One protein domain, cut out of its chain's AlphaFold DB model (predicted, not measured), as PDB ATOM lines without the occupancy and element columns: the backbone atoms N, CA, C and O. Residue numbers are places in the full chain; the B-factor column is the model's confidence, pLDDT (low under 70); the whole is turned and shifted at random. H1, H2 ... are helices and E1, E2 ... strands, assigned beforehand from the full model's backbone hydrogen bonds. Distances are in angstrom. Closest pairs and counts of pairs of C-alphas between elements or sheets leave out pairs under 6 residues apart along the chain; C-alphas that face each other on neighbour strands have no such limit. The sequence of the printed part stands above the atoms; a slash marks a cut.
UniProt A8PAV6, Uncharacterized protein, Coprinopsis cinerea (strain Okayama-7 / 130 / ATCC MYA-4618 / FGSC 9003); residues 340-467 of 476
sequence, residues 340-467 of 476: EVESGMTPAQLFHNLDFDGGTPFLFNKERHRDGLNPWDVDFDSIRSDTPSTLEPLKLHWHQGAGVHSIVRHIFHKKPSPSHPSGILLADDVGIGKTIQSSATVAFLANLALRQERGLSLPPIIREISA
ATOM      1  N   GLU A 340      34.326   4.823  28.701       81.81
ATOM      2  CA  GLU A 340      32.965   4.359  28.387       81.81
ATOM      3  C   GLU A 340      32.606   4.553  26.904       81.81
ATOM      4  O   GLU A 340      32.114   3.630  26.253       81.81
ATOM      5  N   VAL A 341      32.918   5.724  26.343       82.81
ATOM      6  CA  VAL A 341      32.675   6.038  24.926       82.81
ATOM      7  C   VAL A 341      33.413   5.049  24.022       82.81
ATOM      8  O   VAL A 341      32.847   4.526  23.063       82.81
ATOM      9  N   GLU A 342      34.669   4.766  24.351       89.12
ATOM     10  CA  GLU A 342      35.537   3.865  23.605       89.12
ATOM     11  C   GLU A 342      35.136   2.393  23.775       89.12
ATOM     12  O   GLU A 342      35.307   1.610  22.843       89.12
ATOM     13  N   SER A 343      34.537   2.017  24.910       83.38
ATOM     14  CA  SER A 343      34.056   0.652  25.170       83.38
ATOM     15  C   SER A 343      32.988   0.186  24.171       83.38
ATOM     16  O   SER A 343      32.906  -1.001  23.861       83.38
ATOM     17  N   GLY A 344      32.211   1.124  23.616       82.75
ATOM     18  CA  GLY A 344      31.219   0.864  22.572       82.75
ATOM     19  C   GLY A 344      31.776   0.868  21.143       82.75
ATOM     20  O   GLY A 344      31.021   0.621  20.202       82.75
ATOM     21  N   MET A 345      33.067   1.161  20.946       85.19
ATOM     22  CA  MET A 345      33.680   1.285  19.620       85.19
ATOM     23  C   MET A 345      34.372  -0.005  19.184       85.19
ATOM     24  O   MET A 345      35.184  -0.596  19.899       85.19
ATOM     25  N   THR A 346      34.131  -0.405  17.938       83.25
ATOM     26  CA  THR A 346      34.911  -1.471  17.296       83.25
ATOM     27  C   THR A 346      36.350  -1.004  17.027       83.25
ATOM     28  O   THR A 346      36.570   0.190  16.811       83.25
ATOM     29  N   PRO A 347      37.343  -1.915  16.945       81.31
ATOM     30  CA  PRO A 347      38.720  -1.541  16.605       81.31
ATOM     31  C   PRO A 347      38.827  -0.713  15.316       81.31
ATOM     32  O   PRO A 347      39.603   0.234  15.250       81.31
ATOM     33  N   ALA A 348      38.014  -1.036  14.305       83.69
ATOM     34  CA  ALA A 348      38.001  -0.317  13.036       83.69
ATOM     35  C   ALA A 348      37.528   1.136  13.194       83.69
ATOM     36  O   ALA A 348      38.162   2.039  12.657       83.69
ATOM     37  N   GLN A 349      36.460   1.371  13.963       85.44
ATOM     38  CA  GLN A 349      35.974   2.724  14.262       85.44
ATOM     39  C   GLN A 349      37.010   3.520  15.057       85.44
ATOM     40  O   GLN A 349      37.258   4.686  14.770       85.44
ATOM     41  N   LEU A 350      37.653   2.867  16.019       87.38
ATOM     42  CA  LEU A 350      38.613   3.492  16.914       87.38
ATOM     43  C   LEU A 350      39.860   3.972  16.157       87.38
ATOM     44  O   LEU A 350      40.257   5.133  16.264       87.38
ATOM     45  N   PHE A 351      40.434   3.107  15.318       89.56
ATOM     46  CA  PHE A 351      41.583   3.468  14.486       89.56
ATOM     47  C   PHE A 351      41.217   4.424  13.353       89.56
ATOM     48  O   PHE A 351      42.028   5.285  13.023       89.56
ATOM     49  N   HIS A 352      39.999   4.343  12.812       91.06
ATOM     50  CA  HIS A 352      39.503   5.339  11.866       91.06
ATOM     51  C   HIS A 352      39.441   6.733  12.504       91.06
ATOM     52  O   HIS A 352      39.967   7.688  11.941       91.06
ATOM     53  N   ASN A 353      38.879   6.850  13.710       90.75
ATOM     54  CA  ASN A 353      38.748   8.130  14.410       90.75
ATOM     55  C   ASN A 353      40.098   8.792  14.713       90.75
ATOM     56  O   ASN A 353      40.219  10.019  14.650       90.75
ATOM     57  N   LEU A 354      41.106   7.973  15.020       91.25
ATOM     58  CA  LEU A 354      42.488   8.393  15.261       91.25
ATOM     59  C   LEU A 354      43.297   8.632  13.978       91.25
ATOM     60  O   LEU A 354      44.395   9.182  14.056       91.25
ATOM     61  N   ASP A 355      42.762   8.251  12.818       91.50
ATOM     62  CA  ASP A 355      43.458   8.251  11.529       91.50
ATOM     63  C   ASP A 355      44.728   7.377  11.531       91.50
ATOM     64  O   ASP A 355      45.791   7.743  11.026       91.50
ATOM     65  N   PHE A 356      44.626   6.214  12.179       90.69
ATOM     66  CA  PHE A 356      45.676   5.200  12.278       90.69
ATOM     67  C   PHE A 356      45.460   4.124  11.215       90.69
ATOM     68  O   PHE A 356      45.083   2.986  11.517       90.69
ATOM     69  N   ASP A 357      45.687   4.489   9.956       79.69
ATOM     70  CA  ASP A 357      45.563   3.574   8.823       79.69
ATOM     71  C   ASP A 357      46.501   2.368   8.988       79.69
ATOM     72  O   ASP A 357      47.724   2.478   8.935       79.69
ATOM     73  N   GLY A 358      45.914   1.188   9.199       76.06
ATOM     74  CA  GLY A 358      46.657  -0.049   9.471       76.06
ATOM     75  C   GLY A 358      46.834  -0.391  10.955       76.06
ATOM     76  O   GLY A 358      47.359  -1.465  11.251       76.06
ATOM     77  N   GLY A 359      46.323   0.436  11.875       82.25
ATOM     78  CA  GLY A 359      46.301   0.179  13.320       82.25
ATOM     79  C   GLY A 359      47.449   0.811  14.110       82.25
ATOM     80  O   GLY A 359      47.622   0.481  15.284       82.25
ATOM     81  N   THR A 360      48.232   1.703  13.498       88.69
ATOM     82  CA  THR A 360      49.326   2.448  14.140       88.69
ATOM     83  C   THR A 360      49.408   3.897  13.636       88.69
ATOM     84  O   THR A 360      48.913   4.203  12.549       88.69
ATOM     85  N   PRO A 361      50.025   4.812  14.409       89.75
ATOM     86  CA  PRO A 361      50.333   6.162  13.943       89.75
ATOM     87  C   PRO A 361      51.302   6.159  12.755       89.75
ATOM     88  O   PRO A 361      52.178   5.303  12.665       89.75
ATOM     89  N   PHE A 362      51.239   7.192  11.909       83.81
ATOM     90  CA  PHE A 362      52.078   7.288  10.703       83.81
ATOM     91  C   PHE A 362      53.596   7.269  10.968       83.81
ATOM     92  O   PHE A 362      54.362   6.888  10.089       83.81
ATOM     93  N   LEU A 363      54.029   7.708  12.157       85.56
ATOM     94  CA  LEU A 363      55.441   7.734  12.560       85.56
ATOM     95  C   LEU A 363      55.974   6.357  12.963       85.56
ATOM     96  O   LEU A 363      57.172   6.215  13.197       85.56
ATOM     97  N   PHE A 364      55.101   5.366  13.125       87.75
ATOM     98  CA  PHE A 364      55.500   4.046  13.579       87.75
ATOM     99  C   PHE A 364      55.869   3.175  12.383       87.75
ATOM    100  O   PHE A 364      55.303   3.287  11.294       87.75
ATOM    101  N   ASN A 365      56.789   2.242  12.618       84.56
ATOM    102  CA  ASN A 365      57.064   1.194  11.650       84.56
ATOM    103  C   ASN A 365      55.805   0.346  11.436       84.56
ATOM    104  O   ASN A 365      55.074   0.041  12.377       84.56
ATOM    105  N   LYS A 366      55.558  -0.058  10.188       84.56
ATOM    106  CA  LYS A 366      54.423  -0.932   9.849       84.56
ATOM    107  C   LYS A 366      54.645  -2.378  10.286       84.56
ATOM    108  O   LYS A 366      53.689  -3.134  10.433       84.56
ATOM    109  N   GLU A 367      55.901  -2.757  10.485       85.38
ATOM    110  CA  GLU A 367      56.346  -4.116  10.765       85.38
ATOM    111  C   GLU A 367      57.305  -4.103  11.957       85.38
ATOM    112  O   GLU A 367      58.043  -3.134  12.165       85.38
ATOM    113  N   ARG A 368      57.295  -5.181  12.737       84.62
ATOM    114  CA  ARG A 368      58.223  -5.441  13.839       84.62
ATOM    115  C   ARG A 368      58.849  -6.821  13.671       84.62
ATOM    116  O   ARG A 368      58.195  -7.731  13.170       84.62
ATOM    117  N   HIS A 369      60.083  -6.988  14.130       83.88
ATOM    118  CA  HIS A 369      60.704  -8.306  14.193       83.88
ATOM    119  C   HIS A 369      60.133  -9.105  15.370       83.88
ATOM    120  O   HIS A 369      59.974  -8.561  16.466       83.88
ATOM    121  N   ARG A 370      59.847 -10.394  15.168       77.56
ATOM    122  CA  ARG A 370      59.270 -11.271  16.200       77.56
ATOM    123  C   ARG A 370      60.148 -11.387  17.449       77.56
ATOM    124  O   ARG A 370      59.625 -11.410  18.556       77.56
ATOM    125  N   ASP A 371      61.464 -11.375  17.256       73.88
ATOM    126  CA  ASP A 371      62.456 -11.504  18.335       73.88
ATOM    127  C   ASP A 371      62.923 -10.151  18.914       73.88
ATOM    128  O   ASP A 371      63.927 -10.089  19.613       73.88
ATOM    129  N   GLY A 372      62.231  -9.046  18.603       72.81
ATOM    130  CA  GLY A 372      62.488  -7.747  19.241       72.81
ATOM    131  C   GLY A 372      63.668  -6.936  18.692       72.81
ATOM    132  O   GLY A 372      63.961  -5.871  19.229       72.81
ATOM    133  N   LEU A 373      64.309  -7.383  17.606       77.00
ATOM    134  CA  LEU A 373      65.286  -6.572  16.873       77.00
ATOM    135  C   LEU A 373      64.636  -5.278  16.370       77.00
ATOM    136  O   LEU A 373      63.468  -5.283  15.967       77.00
ATOM    137  N   ASN A 374      65.387  -4.178  16.378       74.88
ATOM    138  CA  ASN A 374      64.909  -2.872  15.935       74.88
ATOM    139  C   ASN A 374      65.754  -2.325  14.762       74.88
ATOM    140  O   ASN A 374      66.889  -2.762  14.569       74.88
ATOM    141  N   PRO A 375      65.226  -1.372  13.970       71.12
ATOM    142  CA  PRO A 375      65.928  -0.845  12.792       71.12
ATOM    143  C   PRO A 375      67.181  -0.015  13.087       71.12
ATOM    144  O   PRO A 375      67.863   0.398  12.155       71.12
ATOM    145  N   TRP A 376      67.449   0.289  14.357       76.31
ATOM    146  CA  TRP A 376      68.641   1.025  14.775       76.31
ATOM    147  C   TRP A 376      69.830   0.088  14.984       76.31
ATOM    148  O   TRP A 376      70.971   0.498  14.781       76.31
ATOM    149  N   ASP A 377      69.552  -1.167  15.340       74.06
ATOM    150  CA  ASP A 377      70.565  -2.185  15.617       74.06
ATOM    151  C   ASP A 377      70.926  -3.010  14.377       74.06
ATOM    152  O   ASP A 377      72.035  -3.536  14.271       74.06
ATOM    153  N   VAL A 378      69.986  -3.149  13.437       76.69
ATOM    154  CA  VAL A 378      70.136  -3.998  12.251       76.69
ATOM    155  C   VAL A 378      69.499  -3.360  11.020       76.69
ATOM    156  O   VAL A 378      68.487  -2.666  11.110       76.69
ATOM    157  N   ASP A 379      70.078  -3.635   9.849       80.19
ATOM    158  CA  ASP A 379      69.534  -3.184   8.570       80.19
ATOM    159  C   ASP A 379      68.229  -3.935   8.253       80.19
ATOM    160  O   ASP A 379      68.228  -5.072   7.776       80.19
ATOM    161  N   PHE A 380      67.097  -3.295   8.534       77.75
ATOM    162  CA  PHE A 380      65.774  -3.881   8.323       77.75
ATOM    163  C   PHE A 380      65.446  -4.153   6.851       77.75
ATOM    164  O   PHE A 380      64.606  -5.015   6.584       77.75
ATOM    165  N   ASP A 381      66.091  -3.474   5.898       79.56
ATOM    166  CA  ASP A 381      65.865  -3.743   4.475       79.56
ATOM    167  C   ASP A 381      66.458  -5.100   4.077       79.56
ATOM    168  O   ASP A 381      65.820  -5.846   3.331       79.56
ATOM    169  N   SER A 382      67.596  -5.476   4.671       77.25
ATOM    170  CA  SER A 382      68.190  -6.814   4.517       77.25
ATOM    171  C   SER A 382      67.333  -7.919   5.149       77.25
ATOM    172  O   SER A 382      67.133  -8.979   4.566       77.25
ATOM    173  N   ILE A 383      66.718  -7.659   6.306       77.44
ATOM    174  CA  ILE A 383      65.810  -8.619   6.958       77.44
ATOM    175  C   ILE A 383      64.547  -8.824   6.115       77.44
ATOM    176  O   ILE A 383      64.053  -9.948   5.987       77.44
ATOM    177  N   ARG A 384      64.028  -7.748   5.512       80.06
ATOM    178  CA  ARG A 384      62.849  -7.807   4.644       80.06
ATOM    179  C   ARG A 384      63.126  -8.593   3.357       80.06
ATOM    180  O   ARG A 384      62.209  -9.255   2.870       80.06
ATOM    181  N   SER A 385      64.348  -8.548   2.816       79.94
ATOM    182  CA  SER A 385      64.731  -9.353   1.647       79.94
ATOM    183  C   SER A 385      65.041 -10.807   1.997       79.94
ATOM    184  O   SER A 385      64.593 -11.709   1.288       79.94
ATOM    185  N   ASP A 386      65.776 -11.034   3.082       79.62
ATOM    186  CA  ASP A 386      66.425 -12.321   3.341       79.62
ATOM    187  C   ASP A 386      65.549 -13.251   4.185       79.62
ATOM    188  O   ASP A 386      65.519 -14.464   3.960       79.62
ATOM    189  N   THR A 387      64.795 -12.698   5.139       76.62
ATOM    190  CA  THR A 387      63.953 -13.467   6.066       76.62
ATOM    191  C   THR A 387      62.615 -12.775   6.352       76.62
ATOM    192  O   THR A 387      62.296 -12.493   7.507       76.62
ATOM    193  N   PRO A 388      61.752 -12.547   5.343       77.62
ATOM    194  CA  PRO A 388      60.492 -11.818   5.530       77.62
ATOM    195  C   PRO A 388      59.521 -12.495   6.510       77.62
ATOM    196  O   PRO A 388      58.652 -11.838   7.075       77.62
ATOM    197  N   SER A 389      59.662 -13.803   6.754       81.56
ATOM    198  CA  SER A 389      58.814 -14.553   7.689       81.56
ATOM    199  C   SER A 389      59.020 -14.194   9.165       81.56
ATOM    200  O   SER A 389      58.232 -14.636   9.999       81.56
ATOM    201  N   THR A 390      60.080 -13.457   9.516       81.31
ATOM    202  CA  THR A 390      60.344 -13.022  10.900       81.31
ATOM    203  C   THR A 390      59.738 -11.657  11.227       81.31
ATOM    204  O   THR A 390      59.774 -11.230  12.385       81.31
ATOM    205  N   LEU A 391      59.151 -10.984  10.231       82.81
ATOM    206  CA  LEU A 391      58.472  -9.703  10.375       82.81
ATOM    207  C   LEU A 391      56.964  -9.907  10.563       82.81
ATOM    208  O   LEU A 391      56.305 -10.621   9.809       82.81
ATOM    209  N   GLU A 392      56.404  -9.235  11.562       83.69
ATOM    210  CA  GLU A 392      54.970  -9.212  11.840       83.69
ATOM    211  C   GLU A 392      54.428  -7.783  11.732       83.69
ATOM    212  O   GLU A 392      55.120  -6.839  12.124       83.69
ATOM    213  N   PRO A 393      53.179  -7.585  11.273       84.06
ATOM    214  CA  PRO A 393      52.552  -6.270  11.292       84.06
ATOM    215  C   PRO A 393      52.508  -5.704  12.714       84.06
ATOM    216  O   PRO A 393      51.937  -6.315  13.621       84.06
ATOM    217  N   LEU A 394      53.069  -4.512  12.907       84.75
ATOM    218  CA  LEU A 394      52.927  -3.789  14.162       84.75
ATOM    219  C   LEU A 394      51.526  -3.178  14.198       84.75
ATOM    220  O   LEU A 394      51.181  -2.349  13.358       84.75
ATOM    221  N   LYS A 395      50.715  -3.596  15.171       84.94
ATOM    222  CA  LYS A 395      49.365  -3.072  15.395       84.94
ATOM    223  C   LYS A 395      49.150  -2.805  16.869       84.94
ATOM    224  O   LYS A 395      49.532  -3.625  17.703       84.94
ATOM    225  N   LEU A 396      48.514  -1.681  17.180       86.19
ATOM    226  CA  LEU A 396      48.022  -1.445  18.528       86.19
ATOM    227  C   LEU A 396      46.892  -2.431  18.832       86.19
ATOM    228  O   LEU A 396      46.038  -2.713  17.987       86.19
ATOM    229  N   HIS A 397      46.870  -2.940  20.057       86.81
ATOM    230  CA  HIS A 397      45.709  -3.668  20.553       86.81
ATOM    231  C   HIS A 397      44.528  -2.713  20.749       86.81
ATOM    232  O   HIS A 397      44.707  -1.504  20.907       86.81
ATOM    233  N   TRP A 398      43.308  -3.258  20.770       89.25
ATOM    234  CA  TRP A 398      42.090  -2.455  20.919       89.25
ATOM    235  C   TRP A 398      42.142  -1.539  22.147       89.25
ATOM    236  O   TRP A 398      41.890  -0.348  22.017       89.25
ATOM    237  N   HIS A 399      42.557  -2.059  23.308       84.12
ATOM    238  CA  HIS A 399      42.626  -1.277  24.548       84.12
ATOM    239  C   HIS A 399      43.680  -0.166  24.483       84.12
ATOM    240  O   HIS A 399      43.485   0.900  25.051       84.12
ATOM    241  N   GLN A 400      44.773  -0.379  23.740       89.06
ATOM    242  CA  GLN A 400      45.798   0.644  23.519       89.06
ATOM    243  C   GLN A 400      45.266   1.756  22.614       89.06
ATOM    244  O   GLN A 400      45.485   2.931  22.893       89.06
ATOM    245  N   GLY A 401      44.529   1.393  21.561       89.25
ATOM    246  CA  GLY A 401      43.802   2.355  20.737       89.25
ATOM    247  C   GLY A 401      42.788   3.146  21.564       89.25
ATOM    248  O   GLY A 401      42.787   4.373  21.507       89.25
ATOM    249  N   ALA A 402      41.969   2.455  22.362       89.00
ATOM    250  CA  ALA A 402      40.965   3.055  23.239       89.00
ATOM    251  C   ALA A 402      41.583   4.062  24.216       89.00
ATOM    252  O   ALA A 402      41.077   5.176  24.344       89.00
ATOM    253  N   GLY A 403      42.719   3.720  24.828       90.44
ATOM    254  CA  GLY A 403      43.472   4.637  25.681       90.44
ATOM    255  C   GLY A 403      43.896   5.909  24.944       90.44
ATOM    256  O   GLY A 403      43.619   7.011  25.413       90.44
ATOM    257  N   VAL A 404      44.480   5.785  23.746       92.75
ATOM    258  CA  VAL A 404      44.884   6.945  22.923       92.75
ATOM    259  C   VAL A 404      43.681   7.805  22.530       92.75
ATOM    260  O   VAL A 404      43.734   9.029  22.636       92.75
ATOM    261  N   HIS A 405      42.579   7.185  22.108       92.56
ATOM    262  CA  HIS A 405      41.350   7.897  21.753       92.56
ATOM    263  C   HIS A 405      40.775   8.667  22.943       92.56
ATOM    264  O   HIS A 405      40.478   9.858  22.818       92.56
ATOM    265  N   SER A 406      40.691   8.022  24.107       90.06
ATOM    266  CA  SER A 406      40.251   8.670  25.341       90.06
ATOM    267  C   SER A 406      41.165   9.838  25.709       90.06
ATOM    268  O   SER A 406      40.667  10.926  26.011       90.06
ATOM    269  N   ILE A 407      42.488   9.669  25.605       90.25
ATOM    270  CA  ILE A 407      43.450  10.743  25.869       90.25
ATOM    271  C   ILE A 407      43.145  11.970  25.004       90.25
ATOM    272  O   ILE A 407      42.969  13.076  25.516       90.25
ATOM    273  N   VAL A 408      43.042  11.779  23.689       90.38
ATOM    274  CA  VAL A 408      42.786  12.868  22.738       90.38
ATOM    275  C   VAL A 408      41.440  13.537  23.029       90.38
ATOM    276  O   VAL A 408      41.366  14.764  23.094       90.38
ATOM    277  N   ARG A 409      40.382  12.755  23.269       87.94
ATOM    278  CA  ARG A 409      39.044  13.278  23.582       87.94
ATOM    279  C   ARG A 409      39.041  14.171  24.825       87.94
ATOM    280  O   ARG A 409      38.371  15.203  24.829       87.94
ATOM    281  N   HIS A 410      39.778  13.792  25.863       81.94
ATOM    282  CA  HIS A 410      39.859  14.558  27.108       81.94
ATOM    283  C   HIS A 410      40.767  15.788  26.990       81.94
ATOM    284  O   HIS A 410      40.425  16.837  27.536       81.94
ATOM    285  N   ILE A 411      41.877  15.705  26.246       84.50
ATOM    286  CA  ILE A 411      42.764  16.856  26.001       84.50
ATOM    287  C   ILE A 411      42.025  17.954  25.226       84.50
ATOM    288  O   ILE A 411      42.136  19.130  25.569       84.50
ATOM    289  N   PHE A 412      41.253  17.588  24.202       82.44
ATOM    290  CA  PHE A 412      40.594  18.545  23.305       82.44
ATOM    291  C   PHE A 412      39.145  18.874  23.708       82.44
ATOM    292  O   PHE A 412      38.316  19.207  22.866       82.44
ATOM    293  N   HIS A 413      38.804  18.816  24.996       72.69
ATOM    294  CA  HIS A 413      37.432  19.050  25.455       72.69
ATOM    295  C   HIS A 413      36.884  20.449  25.075       72.69
ATOM    296  O   HIS A 413      37.543  21.469  25.267       72.69
ATOM    297  N   LYS A 414      35.628  20.517  24.593       64.44
ATOM    298  CA  LYS A 414      34.992  21.740  24.034       64.44
ATOM    299  C   LYS A 414      34.875  22.921  25.011       64.44
ATOM    300  O   LYS A 414      34.714  24.059  24.574       64.44
ATOM    301  N   LYS A 415      34.874  22.671  26.324       59.94
ATOM    302  CA  LYS A 415      34.746  23.706  27.365       59.94
ATOM    303  C   LYS A 415      35.736  23.443  28.503       59.94
ATOM    304  O   LYS A 415      35.761  22.308  28.985       59.94
ATOM    305  N   PRO A 416      36.482  24.459  28.977       53.09
ATOM    306  CA  PRO A 416      37.258  24.342  30.203       53.09
ATOM    307  C   PRO A 416      36.293  24.090  31.366       53.09
ATOM    308  O   PRO A 416      35.386  24.891  31.596       53.09
ATOM    309  N   SER A 417      36.462  22.981  32.083       54.34
ATOM    310  CA  SER A 417      35.714  22.703  33.309       54.34
ATOM    311  C   SER A 417      36.689  22.508  34.467       54.34
ATOM    312  O   SER A 417      37.625  21.723  34.328       54.34
ATOM    313  N   PRO A 418      36.458  23.127  35.639       51.72
ATOM    314  CA  PRO A 418      37.216  22.828  36.856       51.72
ATOM    315  C   PRO A 418      37.158  21.345  37.264       51.72
ATOM    316  O   PRO A 418      38.012  20.882  38.012       51.72
ATOM    317  N   SER A 419      36.157  20.599  36.778       54.09
ATOM    318  CA  SER A 419      36.005  19.155  36.993       54.09
ATOM    319  C   SER A 419      36.694  18.281  35.937       54.09
ATOM    320  O   SER A 419      36.604  17.061  36.036       54.09
ATOM    321  N   HIS A 420      37.339  18.862  34.922       56.09
ATOM    322  CA  HIS A 420      38.079  18.148  33.871       56.09
ATOM    323  C   HIS A 420      39.470  18.782  33.716       56.09
ATOM    324  O   HIS A 420      39.648  19.687  32.898       56.09
ATOM    325  N   PRO A 421      40.457  18.371  34.534       57.28
ATOM    326  CA  PRO A 421      41.822  18.863  34.393       57.28
ATOM    327  C   PRO A 421      42.415  18.431  33.044       57.28
ATOM    328  O   PRO A 421      42.179  17.319  32.584       57.28
ATOM    329  N   SER A 422      43.246  19.283  32.434       59.56
ATOM    330  CA  SER A 422      43.934  19.013  31.157       59.56
ATOM    331  C   SER A 422      44.984  17.889  31.227       59.56
ATOM    332  O   SER A 422      45.639  17.594  30.231       59.56
ATOM    333  N   GLY A 423      45.197  17.310  32.411       69.38
ATOM    334  CA  GLY A 423      46.136  16.221  32.649       69.38
ATOM    335  C   GLY A 423      45.410  14.886  32.719       69.38
ATOM    336  O   GLY A 423      44.363  14.780  33.355       69.38
ATOM    337  N   ILE A 424      45.991  13.863  32.095       78.38
ATOM    338  CA  ILE A 424      45.425  12.515  32.046       78.38
ATOM    339  C   ILE A 424      46.348  11.556  32.773       78.38
ATOM    340  O   ILE A 424      47.565  11.582  32.582       78.38
ATOM    341  N   LEU A 425      45.756  10.709  33.611       82.25
ATOM    342  CA  LEU A 425      46.454   9.639  34.302       82.25
ATOM    343  C   LEU A 425      46.056   8.295  33.698       82.25
ATOM    344  O   LEU A 425      44.899   7.894  33.781       82.25
ATOM    345  N   LEU A 426      47.039   7.574  33.164       82.69
ATOM    346  CA  LEU A 426      46.866   6.186  32.752       82.69
ATOM    347  C   LEU A 426      47.030   5.264  33.961       82.69
ATOM    348  O   LEU A 426      48.143   5.055  34.446       82.69
ATOM    349  N   ALA A 427      45.911   4.726  34.439       82.12
ATOM    350  CA  ALA A 427      45.847   3.838  35.600       82.12
ATOM    351  C   ALA A 427      45.747   2.344  35.230       82.12
ATOM    352  O   ALA A 427      45.471   1.527  36.104       82.12
ATOM    353  N   ASP A 428      45.985   1.986  33.961       76.69
ATOM    354  CA  ASP A 428      46.017   0.591  33.506       76.69
ATOM    355  C   ASP A 428      47.046  -0.237  34.291       76.69
ATOM    356  O   ASP A 428      48.099   0.275  34.699       76.69
ATOM    357  N   ASP A 429      46.803  -1.542  34.407       70.81
ATOM    358  CA  ASP A 429      47.730  -2.484  35.037       70.81
ATOM    359  C   ASP A 429      49.127  -2.495  34.380       70.81
ATOM    360  O   ASP A 429      49.375  -2.016  33.259       70.81
ATOM    361  N   VAL A 430      50.113  -2.998  35.124       74.75
ATOM    362  CA  VAL A 430      51.494  -3.148  34.641       74.75
ATOM    363  C   VAL A 430      51.526  -4.137  33.467       74.75
ATOM    364  O   VAL A 430      50.868  -5.168  33.503       74.75
ATOM    365  N   GLY A 431      52.287  -3.815  32.414       74.44
ATOM    366  CA  GLY A 431      52.436  -4.674  31.230       74.44
ATOM    367  C   GLY A 431      51.382  -4.486  30.127       74.44
ATOM    368  O   GLY A 431      51.542  -5.026  29.041       74.44
ATOM    369  N   ILE A 432      50.356  -3.654  30.334       79.19
ATOM    370  CA  ILE A 432      49.260  -3.440  29.361       79.19
ATOM    371  C   ILE A 432      49.667  -2.551  28.157       79.19
ATOM    372  O   ILE A 432      48.959  -2.455  27.149       79.19
ATOM    373  N   GLY A 433      50.858  -1.943  28.216       84.62
ATOM    374  CA  GLY A 433      51.419  -1.128  27.134       84.62
ATOM    375  C   GLY A 433      51.205   0.379  27.299       84.62
ATOM    376  O   GLY A 433      50.992   1.082  26.318       84.62
ATOM    377  N   LYS A 434      51.292   0.907  28.525       89.38
ATOM    378  CA  LYS A 434      51.205   2.361  28.771       89.38
ATOM    379  C   LYS A 434      52.230   3.162  27.957       89.38
ATOM    380  O   LYS A 434      51.895   4.206  27.415       89.38
ATOM    381  N   THR A 435      53.449   2.641  27.794       89.00
ATOM    382  CA  THR A 435      54.494   3.281  26.979       89.00
ATOM    383  C   THR A 435      54.058   3.454  25.526       89.00
ATOM    384  O   THR A 435      54.160   4.554  24.993       89.00
ATOM    385  N   ILE A 436      53.502   2.408  24.898       88.75
ATOM    386  CA  ILE A 436      53.067   2.490  23.498       88.75
ATOM    387  C   ILE A 436      51.858   3.423  23.335       88.75
ATOM    388  O   ILE A 436      51.787   4.143  22.343       88.75
ATOM    389  N   GLN A 437      50.957   3.486  24.326       91.56
ATOM    390  CA  GLN A 437      49.850   4.451  24.347       91.56
ATOM    391  C   GLN A 437      50.361   5.899  24.416       91.56
ATOM    392  O   GLN A 437      49.919   6.754  23.644       91.56
ATOM    393  N   SER A 438      51.337   6.176  25.284       91.75
ATOM    394  CA  SER A 438      51.974   7.495  25.382       91.75
ATOM    395  C   SER A 438      52.673   7.878  24.077       91.75
ATOM    396  O   SER A 438      52.431   8.960  23.543       91.75
ATOM    397  N   SER A 439      53.480   6.980  23.504       91.44
ATOM    398  CA  SER A 439      54.160   7.216  22.225       91.44
ATOM    399  C   SER A 439      53.171   7.441  21.078       91.44
ATOM    400  O   SER A 439      53.371   8.341  20.264       91.44
ATOM    401  N   ALA A 440      52.080   6.672  21.022       93.00
ATOM    402  CA  ALA A 440      51.049   6.828  19.999       93.00
ATOM    403  C   ALA A 440      50.283   8.149  20.144       93.00
ATOM    404  O   ALA A 440      49.971   8.789  19.141       93.00
ATOM    405  N   THR A 441      50.051   8.602  21.378       93.69
ATOM    406  CA  THR A 441      49.470   9.922  21.662       93.69
ATOM    407  C   THR A 441      50.384  11.043  21.174       93.69
ATOM    408  O   THR A 441      49.932  11.955  20.484       93.69
ATOM    409  N   VAL A 442      51.682  10.973  21.484       93.44
ATOM    410  CA  VAL A 442      52.663  11.961  21.008       93.44
ATOM    411  C   VAL A 442      52.703  11.981  19.480       93.44
ATOM    412  O   VAL A 442      52.656  13.053  18.879       93.44
ATOM    413  N   ALA A 443      52.714  10.809  18.841       93.00
ATOM    414  CA  ALA A 443      52.691  10.704  17.387       93.00
ATOM    415  C   ALA A 443      51.407  11.284  16.771       93.00
ATOM    416  O   ALA A 443      51.467  11.953  15.738       93.00
ATOM    417  N   PHE A 444      50.255  11.081  17.416       94.06
ATOM    418  CA  PHE A 444      48.994  11.702  17.019       94.06
ATOM    419  C   PHE A 444      49.069  13.233  17.095       94.06
ATOM    420  O   PHE A 444      48.714  13.909  16.130       94.06
ATOM    421  N   LEU A 445      49.571  13.792  18.201       92.81
ATOM    422  CA  LEU A 445      49.711  15.243  18.375       92.81
ATOM    423  C   LEU A 445      50.695  15.851  17.367       92.81
ATOM    424  O   LEU A 445      50.422  16.913  16.808       92.81
ATOM    425  N   ALA A 446      51.801  15.162  17.076       91.88
ATOM    426  CA  ALA A 446      52.750  15.573  16.045       91.88
ATOM    427  C   ALA A 446      52.110  15.579  14.645       91.88
ATOM    428  O   ALA A 446      52.258  16.553  13.905       91.88
ATOM    429  N   ASN A 447      51.345  14.536  14.295       90.25
ATOM    430  CA  ASN A 447      50.572  14.486  13.047       90.25
ATOM    431  C   ASN A 447      49.563  15.638  12.967       90.25
ATOM    432  O   ASN A 447      49.417  16.277  11.927       90.25
ATOM    433  N   LEU A 448      48.865  15.910  14.071       91.81
ATOM    434  CA  LEU A 448      47.875  16.976  14.153       91.81
ATOM    435  C   LEU A 448      48.506  18.348  13.891       91.81
ATOM    436  O   LEU A 448      48.000  19.086  13.044       91.81
ATOM    437  N   ALA A 449      49.626  18.653  14.550       90.50
ATOM    438  CA  ALA A 449      50.369  19.895  14.342       90.50
ATOM    439  C   ALA A 449      50.836  20.039  12.883       90.50
ATOM    440  O   ALA A 449      50.599  21.071  12.257       90.50
ATOM    441  N   LEU A 450      51.408  18.975  12.305       89.69
ATOM    442  CA  LEU A 450      51.860  18.959  10.910       89.69
ATOM    443  C   LEU A 450      50.711  19.227   9.927       89.69
ATOM    444  O   LEU A 450      50.872  19.948   8.941       89.69
ATOM    445  N   ARG A 451      49.536  18.641  10.175       90.56
ATOM    446  CA  ARG A 451      48.351  18.837   9.332       90.56
ATOM    447  C   ARG A 451      47.819  20.255   9.416       90.56
ATOM    448  O   ARG A 451      47.452  20.805   8.383       90.56
ATOM    449  N   GLN A 452      47.804  20.841  10.611       90.81
ATOM    450  CA  GLN A 452      47.413  22.235  10.803       90.81
ATOM    451  C   GLN A 452      48.360  23.186  10.065       90.81
ATOM    452  O   GLN A 452      47.890  24.055   9.337       90.81
ATOM    453  N   GLU A 453      49.674  22.978  10.180       91.62
ATOM    454  CA  GLU A 453      50.689  23.785   9.490       91.62
ATOM    455  C   GLU A 453      50.567  23.692   7.961       91.62
ATOM    456  O   GLU A 453      50.688  24.691   7.255       91.62
ATOM    457  N   ARG A 454      50.284  22.494   7.438       92.06
ATOM    458  CA  ARG A 454      50.200  22.225   5.993       92.06
ATOM    459  C   ARG A 454      48.801  22.401   5.394       92.06
ATOM    460  O   ARG A 454      48.619  22.111   4.215       92.06
ATOM    461  N   GLY A 455      47.811  22.829   6.180       89.56
ATOM    462  CA  GLY A 455      46.424  22.978   5.720       89.56
ATOM    463  C   GLY A 455      45.765  21.667   5.266       89.56
ATOM    464  O   GLY A 455      44.913  21.675   4.380       89.56
ATOM    465  N   LEU A 456      46.176  20.531   5.836       90.75
ATOM    466  CA  LEU A 456      45.633  19.207   5.526       90.75
ATOM    467  C   LEU A 456      44.381  18.899   6.360       90.75
ATOM    468  O   LEU A 456      44.117  19.515   7.394       90.75
ATOM    469  N   SER A 457      43.612  17.890   5.941       90.19
ATOM    470  CA  SER A 457      42.422  17.446   6.674       90.19
ATOM    471  C   SER A 457      42.774  16.913   8.066       90.19
ATOM    472  O   SER A 457      43.572  15.980   8.203       90.19
ATOM    473  N   LEU A 458      42.135  17.466   9.097       91.50
ATOM    474  CA  LEU A 458      42.328  17.034  10.483       91.50
ATOM    475  C   LEU A 458      41.769  15.615  10.720       91.50
ATOM    476  O   LEU A 458      40.792  15.233  10.064       91.50
ATOM    477  N   PRO A 459      42.334  14.846  11.671       91.31
ATOM    478  CA  PRO A 459      41.793  13.543  12.064       91.31
ATOM    479  C   PRO A 459      40.299  13.621  12.438       91.31
ATOM    480  O   PRO A 459      39.876  14.648  12.986       91.31
ATOM    481  N   PRO A 460      39.480  12.585  12.153       92.00
ATOM    482  CA  PRO A 460      38.035  12.616  12.410       92.00
ATOM    483  C   PRO A 460      37.664  13.024  13.840       92.00
ATOM    484  O   PRO A 460      36.851  13.932  14.005       92.00
ATOM    485  N   ILE A 461      38.348  12.473  14.852       90.44
ATOM    486  CA  ILE A 461      38.096  12.803  16.263       90.44
ATOM    487  C   ILE A 461      38.214  14.312  16.546       90.44
ATOM    488  O   ILE A 461      37.403  14.881  17.269       90.44
ATOM    489  N   ILE A 462      39.166  15.008  15.916       90.38
ATOM    490  CA  ILE A 462      39.347  16.457  16.093       90.38
ATOM    491  C   ILE A 462      38.275  17.247  15.345       90.38
ATOM    492  O   ILE A 462      37.815  18.280  15.837       90.38
ATOM    493  N   ARG A 463      37.847  16.778  14.168       87.12
ATOM    494  CA  ARG A 463      36.786  17.430  13.383       87.12
ATOM    495  C   ARG A 463      35.448  17.390  14.115       87.12
ATOM    496  O   ARG A 463      34.774  18.414  14.186       87.12
ATOM    497  N   GLU A 464      35.098  16.256  14.711       80.94
ATOM    498  CA  GLU A 464      33.874  16.090  15.512       80.94
ATOM    499  C   GLU A 464      33.878  16.975  16.769       80.94
ATOM    500  O   GLU A 464      32.866  17.578  17.153       80.94
ATOM    501  N   ILE A 465      35.055  17.117  17.376       76.06
ATOM    502  CA  ILE A 465      35.281  18.000  18.518       76.06
ATOM    503  C   ILE A 465      35.272  19.484  18.106       76.06
ATOM    504  O   ILE A 465      34.884  20.329  18.906       76.06
ATOM    505  N   SER A 466      35.625  19.826  16.866       64.06
ATOM    506  CA  SER A 466      35.711  21.222  16.396       64.06
ATOM    507  C   SER A 466      34.457  21.725  15.667       64.06
ATOM    508  O   SER A 466      34.333  22.926  15.432       64.06
ATOM    509  N   ALA A 467      33.517  20.849  15.297       54.91
ATOM    510  CA  ALA A 467      32.315  21.245  14.563       54.91
ATOM    511  C   ALA A 467      31.341  22.077  15.438       54.91
ATOM    512  O   ALA A 467      31.040  21.670  16.572       54.91
TER     513      ALA A 467
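AT A GLANCE: This is residues 340 to 467 of the 476 residues of an uncharacterized protein of Coprinopsis cinerea (strain Okayama-7 / 130 / ATCC MYA-4618 / FGSC 9003) (UniProt A8PAV6). Four helices, H1, H2, H5 and H6, gather round H4 in a helical body, and an arm made of the short strand pair E1 and E2 with H3 at its end reaches away from it. A long loop, residues 412 to 433, links H4 to H5. The printed part has 128 residues with six named helices and two named strands, in the order H1 H2 E1 H3 E2 H4 H5 H6, E1 and E2 being antiparallel; of the 66 residues in named elements helices hold 60, and the class is mostly helix. It is only just compact, close to loose, with a radius of gyration of the C-alphas of 16.5 A and spans of 55 by 38 by 26 A.

HOW THE PARTS SIT: Look first at E1, residues 367 to 369, and its antiparallel neighbour E2, residues 391 to 393: N 368 and O 392 are 2.8 A apart, within hydrogen-bond range. H3, residues 380 to 386, is near E1, with 6 pairs of C-alphas within 10 A. The hub is H4, residues 398 to 411. H5, residues 434 to 453, touches it with residues 434 to 441 alone, at a steep tilt of 51 degrees, the closest C-alphas being those of Val 404 and Thr 441, 5.6 A. H2, residues 347 to 354, touches H4 at a shallow tilt of 30 degrees, closest at Pro 347 and Trp 398, C-alphas 5.6 A apart. H1, residues 340 to 343, touches H4 at Glu 342 and Ala 402, the closest C-alphas, 5.5 A. H6, residues 460 to 466, touches H2, closest at the C-alphas of Asn 353 and Pro 460, 5.0 A. H2 to H6 have every O i to N i+4 pair within hydrogen-bond range; H1 is too short for one.

IN THESE COORDINATES: Find C-alpha 340 at (32.965, 4.359, 28.387), where H1 begins. H4 runs 20.0 A from C-alpha 398; H5 runs 28.8 A to C-alpha 453 at (50.689, 23.785, 9.490).

THE WHOLE: The C-alphas of Asp 386 and Pro 418, the two farthest apart, are 56.7 A apart. The printed part has no cut; the links H2 to E1 and H4 to H5 are long. Look for pLDDT under 70 at residues 414 to 423 and 466 to 467.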